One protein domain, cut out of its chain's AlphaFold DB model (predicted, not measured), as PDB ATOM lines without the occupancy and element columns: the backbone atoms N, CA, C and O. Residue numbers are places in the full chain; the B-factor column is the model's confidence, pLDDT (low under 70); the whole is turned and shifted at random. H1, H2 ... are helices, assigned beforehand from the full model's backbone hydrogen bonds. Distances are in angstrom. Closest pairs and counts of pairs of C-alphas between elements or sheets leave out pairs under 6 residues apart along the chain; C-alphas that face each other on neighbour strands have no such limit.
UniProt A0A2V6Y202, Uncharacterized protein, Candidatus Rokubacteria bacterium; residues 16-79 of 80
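Overview. This is residues 16 to 79 of the 80 residues of an uncharacterized protein of Candidatus Rokubacteria bacterium (UniProt A0A2V6Y202). A long helix, H3, sticks out as a free arm and makes a wide, open V with H2, the two joined at the point of the V by a tight link. At the other end of H2, H1 crosses it about perpendicularly, the first turns of H2 packing on the middle part of H1, and this pair is the body from which the arm extends. The printed part has 64 residues with three named helices, H1, H2 and H3 in chain order, and no named strand; its class is all helix. The whole is extended, with a radius of gyration of the C-alphas of 17.4 A, and flat, spanning 54 by 31 by 14 A.

Arrangement. The longest helix, H3, residues 56 to 77, touches no helix. Residues 51 to 57 stand free, and so do residues 59 to 79, of which 59 to 77 belong to H3. H2, residues 38 to 52, comes before H3 in the chain, and the two are apart. H2 touches H1, residues 16 to 32, with 7 pairs of C-alphas within 8 A. The closest C-alphas of the two are those of Ala 25 and Leu 38, 5.9 A apart. H1 touches H2 with residues 21 to 25 alone, and H2 touches H1 with residues 38 to 42 alone. The lines of H1 and H2 stand at 75 degrees, about perpendicular, and their centres are 12.9 A apart. H1 and H3 are apart. In H1, H2 and H3 every O i to N i+4 pair is within hydrogen-bond range.

Along the chain. H3 has 22 residues, Gln 56 to Arg 77, and measures 31.9 A from first to last C-alpha; C-alpha 77 is at (-47.380, 37.782, -31.991). H2 has 15 residues, Leu 38 to Arg 52, and measures 21.0 A, with C-alpha 38 at (-25.488, 35.613, -1.750). H1 has 17 residues, Asp 16 to Leu 32, and measures 24.1 A, beginning with C-alpha 16 at (-37.562, 29.042, -3.177).

Size, cuts and confidence. The two C-alphas farthest apart are those of Lys 33 and Arg 78, at 55.2 A. Without the stretches that stand free, the body has 36 residues, spans 35 by 19 by 13 A and has a radius of gyration of 10.1 A. The printed part, residues 16 to 79, has no cut. Both links are tight, with 5 residues between H1 and H2 and 3 between H2 and H3; no link is long. The mean pLDDT of the printed part is 85.1, and the model's confidence is under 70 at residues 52 to 55 and 76 to 79.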
ATOM      1  N   ASP A  16     -38.006  30.158  -4.015       94.12
ATOM      2  CA  ASP A  16     -37.562  29.042  -3.177       94.12
ATOM      3  C   ASP A  16     -36.053  28.787  -3.314       94.12
ATOM      4  O   ASP A  16     -35.353  28.652  -2.311       94.12
ATOM      5  N   VAL A  17     -35.518  28.819  -4.539       90.19
ATOM      6  CA  VAL A  17     -34.076  28.676  -4.790       90.19
ATOM      7  C   VAL A  17     -33.300  29.846  -4.185       90.19
ATOM      8  O   VAL A  17     -32.232  29.652  -3.598       90.19
ATOM      9  N   LEU A  18     -33.838  31.064  -4.291       93.69
ATOM     10  CA  LEU A  18     -33.237  32.253  -3.689       93.69
ATOM     11  C   LEU A  18     -33.194  32.153  -2.157       93.69
ATOM     12  O   LEU A  18     -32.172  32.474  -1.548       93.69
ATOM     13  N   ASP A  19     -34.273  31.679  -1.540       96.00
ATOM     14  CA  ASP A  19     -34.383  31.516  -0.090       96.00
ATOM     15  C   ASP A  19     -33.436  30.430   0.432       96.00
ATOM     16  O   ASP A  19     -32.716  30.654   1.408       96.00
ATOM     17  N   GLN A  20     -33.320  29.302  -0.272       94.00
ATOM     18  CA  GLN A  20     -32.330  28.271   0.051       94.00
ATOM     19  C   GLN A  20     -30.895  28.805  -0.049       94.00
ATOM     20  O   GLN A  20     -30.074  28.572   0.842       94.00
ATOM     21  N   ALA A  21     -30.585  29.583  -1.088       94.44
ATOM     22  CA  ALA A  21     -29.266  30.186  -1.244       94.44
ATOM     23  C   ALA A  21     -28.935  31.176  -0.107       94.44
ATOM     24  O   ALA A  21     -27.786  31.227   0.341       94.44
ATOM     25  N   ARG A  22     -29.926  31.912   0.419       95.44
ATOM     26  CA  ARG A  22     -29.752  32.768   1.609       95.44
ATOM     27  C   ARG A  22     -29.426  31.954   2.859       95.44
ATOM     28  O   ARG A  22     -28.505  32.317   3.588       95.44
ATOM     29  N   VAL A  23     -30.129  30.842   3.090       97.00
ATOM     30  CA  VAL A  23     -29.846  29.940   4.221       97.00
ATOM     31  C   VAL A  23     -28.419  29.393   4.134       97.00
ATOM     32  O   VAL A  23     -27.693  29.399   5.129       97.00
ATOM     33  N   ILE A  24     -27.988  28.974   2.941       96.00
ATOM     34  CA  ILE A  24     -26.618  28.498   2.700       96.00
ATOM     35  C   ILE A  24     -25.597  29.604   2.991       96.00
ATOM     36  O   ILE A  24     -24.609  29.341   3.674       96.00
ATOM     37  N   ALA A  25     -25.838  30.837   2.535       96.38
ATOM     38  CA  ALA A  25     -24.952  31.972   2.799       96.38
ATOM     39  C   ALA A  25     -24.800  32.255   4.304       96.38
ATOM     40  O   ALA A  25     -23.682  32.458   4.785       96.38
ATOM     41  N   GLY A  26     -25.902  32.204   5.060       96.56
ATOM     42  CA  GLY A  26     -25.882  32.353   6.517       96.56
ATOM     43  C   GLY A  26     -25.054  31.260   7.195       96.56
ATOM     44  O   GLY A  26     -24.127  31.557   7.947       96.56
ATOM     45  N   ARG A  27     -25.314  29.990   6.854       97.06
ATOM     46  CA  ARG A  27     -24.557  28.845   7.389       97.06
ATOM     47  C   ARG A  27     -23.067  28.931   7.060       97.06
ATOM     48  O   ARG A  27     -22.237  28.696   7.933       97.06
ATOM     49  N   ALA A  28     -22.728  29.291   5.823       96.31
ATOM     50  CA  ALA A  28     -21.346  29.439   5.381       96.31
ATOM     51  C   ALA A  28     -20.636  30.590   6.106       96.31
ATOM     52  O   ALA A  28     -19.485  30.431   6.501       96.31
ATOM     53  N   THR A  29     -21.330  31.706   6.348       96.38
ATOM     54  CA  THR A  29     -20.787  32.835   7.117       96.38
ATOM     55  C   THR A  29     -20.414  32.411   8.535       96.38
ATOM     56  O   THR A  29     -19.311  32.701   8.997       96.38
ATOM     57  N   THR A  30     -21.293  31.666   9.212       97.00
ATOM     58  CA  THR A  30     -21.017  31.134  10.554       97.00
ATOM     59  C   THR A  30     -19.871  30.123  10.543       97.00
ATOM     60  O   THR A  30     -18.966  30.219  11.369       97.00
ATOM     61  N   ALA A  31     -19.888  29.168   9.611       97.38
ATOM     62  CA  ALA A  31     -18.899  28.095   9.557       97.38
ATOM     63  C   ALA A  31     -17.490  28.604   9.215       97.38
ATOM     64  O   ALA A  31     -16.513  28.182   9.828       97.38
ATOM     65  N   LEU A  32     -17.387  29.524   8.253       95.56
ATOM     66  CA  LEU A  32     -16.113  30.065   7.774       95.56
ATOM     67  C   LEU A  32     -15.639  31.285   8.572       95.56
ATOM     68  O   LEU A  32     -14.515  31.736   8.371       95.56
ATOM     69  N   LYS A  33     -16.483  31.824   9.464       96.38
ATOM     70  CA  LYS A  33     -16.220  33.040  10.253       96.38
ATOM     71  C   LYS A  33     -15.826  34.249   9.392       96.38
ATOM     72  O   LYS A  33     -15.039  35.092   9.812       96.38
ATOM     73  N   LEU A  34     -16.383  34.339   8.186       94.06
ATOM     74  CA  LEU A  34     -16.176  35.445   7.252       94.06
ATOM     75  C   LEU A  34     -17.476  35.751   6.497       94.06
ATOM     76  O   LEU A  34     -18.239  34.820   6.241       94.06
ATOM     77  N   PRO A  35     -17.757  37.015   6.123       92.88
ATOM     78  CA  PRO A  35     -18.986  37.363   5.412       92.88
ATOM     79  C   PRO A  35     -19.082  36.659   4.053       92.88
ATOM     80  O   PRO A  35     -18.284  36.915   3.151       92.88
ATOM     81  N   VAL A  36     -20.091  35.801   3.881       95.25
ATOM     82  CA  VAL A  36     -20.385  35.150   2.597       95.25
ATOM     83  C   VAL A  36     -21.611  35.807   1.975       95.25
ATOM     84  O   VAL A  36     -22.724  35.698   2.486       95.25
ATOM     85  N   SER A  37     -21.418  36.491   0.846       94.75
ATOM     86  CA  SER A  37     -22.525  37.121   0.127       94.75
ATOM     87  C   SER A  37     -23.330  36.103  -0.681       94.75
ATOM     88  O   SER A  37     -22.808  35.102  -1.180       94.75
ATOM     89  N   LEU A  38     -24.609  36.411  -0.894       93.50
ATOM     90  CA  LEU A  38     -25.488  35.613  -1.750       93.50
ATOM     91  C   LEU A  38     -24.929  35.453  -3.176       93.50
ATOM     92  O   LEU A  38     -25.064  34.393  -3.780       93.50
ATOM     93  N   GLN A  39     -24.252  36.478  -3.703       90.75
ATOM     94  CA  GLN A  39     -23.626  36.422  -5.027       90.75
ATOM     95  C   GLN A  39     -22.522  35.359  -5.104       90.75
ATOM     96  O   GLN A  39     -22.414  34.675  -6.120       90.75
ATOM     97  N   ILE A  40     -21.726  35.193  -4.042       92.00
ATOM     98  CA  ILE A  40     -20.680  34.162  -3.978       92.00
ATOM     99  C   ILE A  40     -21.317  32.771  -4.013       92.00
ATOM    100  O   ILE A  40     -20.885  31.923  -4.794       92.00
ATOM    101  N   VAL A  41     -22.381  32.559  -3.231       93.69
ATOM    102  CA  VAL A  41     -23.114  31.283  -3.197       93.69
ATOM    103  C   VAL A  41     -23.720  30.960  -4.559       93.69
ATOM    104  O   VAL A  41     -23.476  29.882  -5.094       93.69
ATOM    105  N   LEU A  42     -24.456  31.898  -5.162       91.31
ATOM    106  CA  LEU A  42     -25.077  31.694  -6.474       91.31
ATOM    107  C   LEU A  42     -24.031  31.410  -7.555       91.31
ATOM    108  O   LEU A  42     -24.215  30.509  -8.370       91.31
ATOM    109  N   ARG A  43     -22.898  32.121  -7.539       88.88
ATOM    110  CA  ARG A  43     -21.804  31.873  -8.484       88.88
ATOM    111  C   ARG A  43     -21.197  30.484  -8.305       88.88
ATOM    112  O   ARG A  43     -20.930  29.815  -9.301       88.88
ATOM    113  N   ALA A  44     -21.000  30.039  -7.065       89.06
ATOM    114  CA  ALA A  44     -20.506  28.698  -6.772       89.06
ATOM    115  C   ALA A  44     -21.500  27.617  -7.224       89.06
ATOM    116  O   ALA A  44     -21.087  26.633  -7.833       89.06
ATOM    117  N   LEU A  45     -22.802  27.821  -7.004       86.25
ATOM    118  CA  LEU A  45     -23.851  26.903  -7.458       86.25
ATOM    119  C   LEU A  45     -23.913  26.813  -8.986       86.25
ATOM    120  O   LEU A  45     -23.947  25.704  -9.511       86.25
ATOM    121  N   ILE A  46     -23.842  27.944  -9.700       84.81
ATOM    122  CA  ILE A  46     -23.739  27.957 -11.169       84.81
ATOM    123  C   ILE A  46     -22.509  27.172 -11.611       84.81
ATOM    124  O   ILE A  46     -22.604  26.324 -12.486       84.81
ATOM    125  N   TRP A  47     -21.350  27.429 -11.006       82.50
ATOM    126  CA  TRP A  47     -20.109  26.755 -11.375       82.50
ATOM    127  C   TRP A  47     -20.176  25.239 -11.160       82.50
ATOM    128  O   TRP A  47     -19.761  24.472 -12.027       82.50
ATOM    129  N   VAL A  48     -20.722  24.798 -10.025       80.12
ATOM    130  CA  VAL A  48     -20.936  23.376  -9.725       80.12
ATOM    131  C   VAL A  48     -21.945  22.760 -10.695       80.12
ATOM    132  O   VAL A  48     -21.691  21.665 -11.188       80.12
ATOM    133  N   GLY A  49     -23.039  23.460 -11.007       76.50
ATOM    134  CA  GLY A  49     -24.026  23.044 -12.006       76.50
ATOM    135  C   GLY A  49     -23.404  22.890 -13.393       76.50
ATOM    136  O   GLY A  49     -23.411  21.800 -13.943       76.50
ATOM    137  N   LEU A  50     -22.727  23.924 -13.899       72.00
ATOM    138  CA  LEU A  50     -22.028  23.902 -15.191       72.00
ATOM    139  C   LEU A  50     -20.992  22.777 -15.294       72.00
ATOM    140  O   LEU A  50     -20.824  22.186 -16.358       72.00
ATOM    141  N   LYS A  51     -20.295  22.462 -14.195       72.12
ATOM    142  CA  LYS A  51     -19.365  21.327 -14.154       72.12
ATOM    143  C   LYS A  51     -20.072  19.975 -14.210       72.12
ATOM    144  O   LYS A  51     -19.523  19.051 -14.804       72.12
ATOM    145  N   ARG A  52     -21.247  19.852 -13.586       67.12
ATOM    146  CA  ARG A  52     -22.060  18.623 -13.569       67.12
ATOM    147  C   ARG A  52     -22.809  18.399 -14.885       67.12
ATOM    148  O   ARG A  52     -22.962  17.259 -15.302       67.12
ATOM    149  N   ASP A  53     -23.201  19.476 -15.554       61.12
ATOM    150  CA  ASP A  53     -24.094  19.475 -16.714       61.12
ATOM    151  C   ASP A  53     -23.368  19.401 -18.069       61.12
ATOM    152  O   ASP A  53     -23.973  19.579 -19.116       61.12
ATOM    153  N   SER A  54     -22.080  19.069 -18.113       61.50
ATOM    154  CA  SER A  54     -21.315  18.869 -19.361       61.50
ATOM    155  C   SER A  54     -21.744  17.635 -20.197       61.50
ATOM    156  O   SER A  54     -20.978  17.141 -21.019       61.50
ATOM    157  N   HIS A  55     -22.973  17.137 -20.019       64.25
ATOM    158  CA  HIS A  55     -23.539  15.926 -20.624       64.25
ATOM    159  C   HIS A  55     -24.872  16.204 -21.349       64.25
ATOM    160  O   HIS A  55     -25.504  17.240 -21.151       64.25
ATOM    161  N   GLN A  56     -25.328  15.253 -22.178       70.31
ATOM    162  CA  GLN A  56     -26.517  15.333 -23.056       70.31
ATOM    163  C   GLN A  56     -27.793  15.928 -22.417       70.31
ATOM    164  O   GLN A  56     -28.584  16.559 -23.119       70.31
ATOM    165  N   ALA A  57     -27.986  15.782 -21.101       70.81
ATOM    166  CA  ALA A  57     -29.114  16.365 -20.372       70.81
ATOM    167  C   ALA A  57     -29.164  17.905 -20.456       70.81
ATOM    168  O   ALA A  57     -30.248  18.482 -20.545       70.81
ATOM    169  N   LEU A  58     -28.007  18.575 -20.500       75.38
ATOM    170  CA  LEU A  58     -27.930  20.026 -20.666       75.38
ATOM    171  C   LEU A  58     -28.416  20.459 -22.043       75.38
ATOM    172  O   LEU A  58     -29.203  21.395 -22.144       75.38
ATOM    173  N   LEU A  59     -27.984  19.762 -23.097       79.12
ATOM    174  CA  LEU A  59     -28.423  20.059 -24.461       79.12
ATOM    175  C   LEU A  59     -29.938  19.884 -24.595       79.12
ATOM    176  O   LEU A  59     -30.599  20.766 -25.136       79.12
ATOM    177  N   ALA A  60     -30.497  18.812 -24.027       79.69
ATOM    178  CA  ALA A  60     -31.940  18.581 -24.017       79.69
ATOM    179  C   ALA A  60     -32.708  19.690 -23.267       79.69
ATOM    180  O   ALA A  60     -33.758  20.145 -23.731       79.69
ATOM    181  N   ASN A  61     -32.177  20.170 -22.138       80.31
ATOM    182  CA  ASN A  61     -32.781  21.260 -21.369       80.31
ATOM    183  C   ASN A  61     -32.707  22.602 -22.121       80.31
ATOM    184  O   ASN A  61     -33.723  23.282 -22.263       80.31
ATOM    185  N   ILE A  62     -31.544  22.945 -22.693       83.75
ATOM    186  CA  ILE A  62     -31.368  24.138 -23.541       83.75
ATOM    187  C   ILE A  62     -32.360  24.110 -24.705       83.75
ATOM    188  O   ILE A  62     -33.032  25.105 -24.975       83.75
ATOM    189  N   GLU A  63     -32.489  22.968 -25.378       86.19
ATOM    190  CA  GLU A  63     -33.407  22.805 -26.501       86.19
ATOM    191  C   GLU A  63     -34.876  22.957 -26.060       86.19
ATOM    192  O   GLU A  63     -35.666  23.639 -26.720       86.19
ATOM    193  N   GLY A  64     -35.246  22.383 -24.909       86.00
ATOM    194  CA  GLY A  64     -36.563  22.548 -24.290       86.00
ATOM    195  C   GLY A  64     -36.890  24.009 -23.965       86.00
ATOM    196  O   GLY A  64     -37.956  24.506 -24.336       86.00
ATOM    197  N   GLN A  65     -35.954  24.728 -23.344       84.12
ATOM    198  CA  GLN A  65     -36.120  26.142 -23.001       84.12
ATOM    199  C   GLN A  65     -36.169  27.038 -24.242       84.12
ATOM    200  O   GLN A  65     -37.034  27.911 -24.338       84.12
ATOM    201  N   ALA A  66     -35.303  26.801 -25.230       87.69
ATOM    202  CA  ALA A  66     -35.317  27.536 -26.492       87.69
ATOM    203  C   ALA A  66     -36.664  27.377 -27.215       87.69
ATOM    204  O   ALA A  66     -37.237  28.359 -27.702       87.69
ATOM    205  N   ARG A  67     -37.221  26.157 -27.221       91.88
ATOM    206  CA  ARG A  67     -38.572  25.890 -27.732       91.88
ATOM    207  C   ARG A  67     -39.648  26.628 -26.939       91.88
ATOM    208  O   ARG A  67     -40.510  27.252 -27.558       91.88
ATOM    209  N   ALA A  68     -39.587  26.611 -25.607       89.56
ATOM    210  CA  ALA A  68     -40.556  27.299 -24.754       89.56
ATOM    211  C   ALA A  68     -40.567  28.819 -24.994       89.56
ATOM    212  O   ALA A  68     -41.629  29.405 -25.212       89.56
ATOM    213  N   VAL A  69     -39.392  29.456 -25.055       87.06
ATOM    214  CA  VAL A  69     -39.264  30.892 -25.354       87.06
ATOM    215  C   VAL A  69     -39.766  31.210 -26.762       87.06
ATOM    216  O   VAL A  69     -40.480  32.197 -26.961       87.06
ATOM    217  N   ARG A  70     -39.433  30.373 -27.756       86.38
ATOM    218  CA  ARG A  70     -39.950  30.529 -29.122       86.38
ATOM    219  C   ARG A  70     -41.474  30.485 -29.127       86.38
ATOM    220  O   ARG A  70     -42.081  31.376 -29.716       86.38
ATOM    221  N   LEU A  71     -42.072  29.509 -28.439       88.81
ATOM    222  CA  LEU A  71     -43.521  29.354 -28.347       88.81
ATOM    223  C   LEU A  71     -44.179  30.588 -27.715       88.81
ATOM    224  O   LEU A  71     -45.122  31.130 -28.296       88.81
ATOM    225  N   GLN A  72     -43.640  31.082 -26.596       83.56
ATOM    226  CA  GLN A  72     -44.113  32.300 -25.927       83.56
ATOM    227  C   GLN A  72     -44.081  33.516 -26.864       83.56
ATOM    228  O   GLN A  72     -45.071  34.241 -26.969       83.56
ATOM    229  N   ARG A  73     -42.987  33.706 -27.614       82.56
ATOM    230  CA  ARG A  73     -42.865  34.809 -28.585       82.56
ATOM    231  C   ARG A  73     -43.846  34.681 -29.748       82.56
ATOM    232  O   ARG A  73     -44.436  35.676 -30.159       82.56
ATOM    233  N   SER A  74     -44.056  33.475 -30.274       79.19
ATOM    234  CA  SER A  74     -45.059  33.252 -31.322       79.19
ATOM    235  C   SER A  74     -46.494  33.437 -30.821       79.19
ATOM    236  O   SER A  74     -47.322  33.970 -31.554       79.19
ATOM    237  N   GLY A  75     -46.790  33.059 -29.575       76.75
ATOM    238  CA  GLY A  75     -48.098  33.277 -28.952       76.75
ATOM    239  C   GLY A  75     -48.375  34.742 -28.603       76.75
ATOM    240  O   GLY A  75     -49.534  35.147 -28.592       76.75
ATOM    241  N   ALA A  76     -47.332  35.538 -28.347       69.50
ATOM    242  CA  ALA A  76     -47.436  36.988 -28.189       69.50
ATOM    243  C   ALA A  76     -47.725  37.692 -29.529       69.50
ATOM    244  O   ALA A  76     -48.538  38.604 -29.567       69.50
ATOM    245  N   ARG A  77     -47.137  37.224 -30.643       65.56
ATOM    246  CA  ARG A  77     -47.380  37.782 -31.991       65.56
ATOM    247  C   ARG A  77     -48.768  37.502 -32.569       65.56
ATOM    248  O   ARG A  77     -49.174  38.219 -33.465       65.56
ATOM    249  N   ARG A  78     -49.469  36.455 -32.120       60.47
ATOM    250  CA  ARG A  78     -50.844  36.154 -32.577       60.47
ATOM    251  C   ARG A  78     -51.931  36.896 -31.790       60.47
ATOM    252  O   ARG A  78     -53.099  36.753 -32.124       60.47
ATOM    253  N   ARG A  79     -51.566  37.591 -30.708       58.22
ATOM    254  CA  ARG A  79     -52.495  38.298 -29.808       58.22
ATOM    255  C   ARG A  79     -52.384  39.825 -29.885       58.22
ATOM    256  O   ARG A  79     -53.079  40.496 -29.131       58.22
TER     257      ARG A  79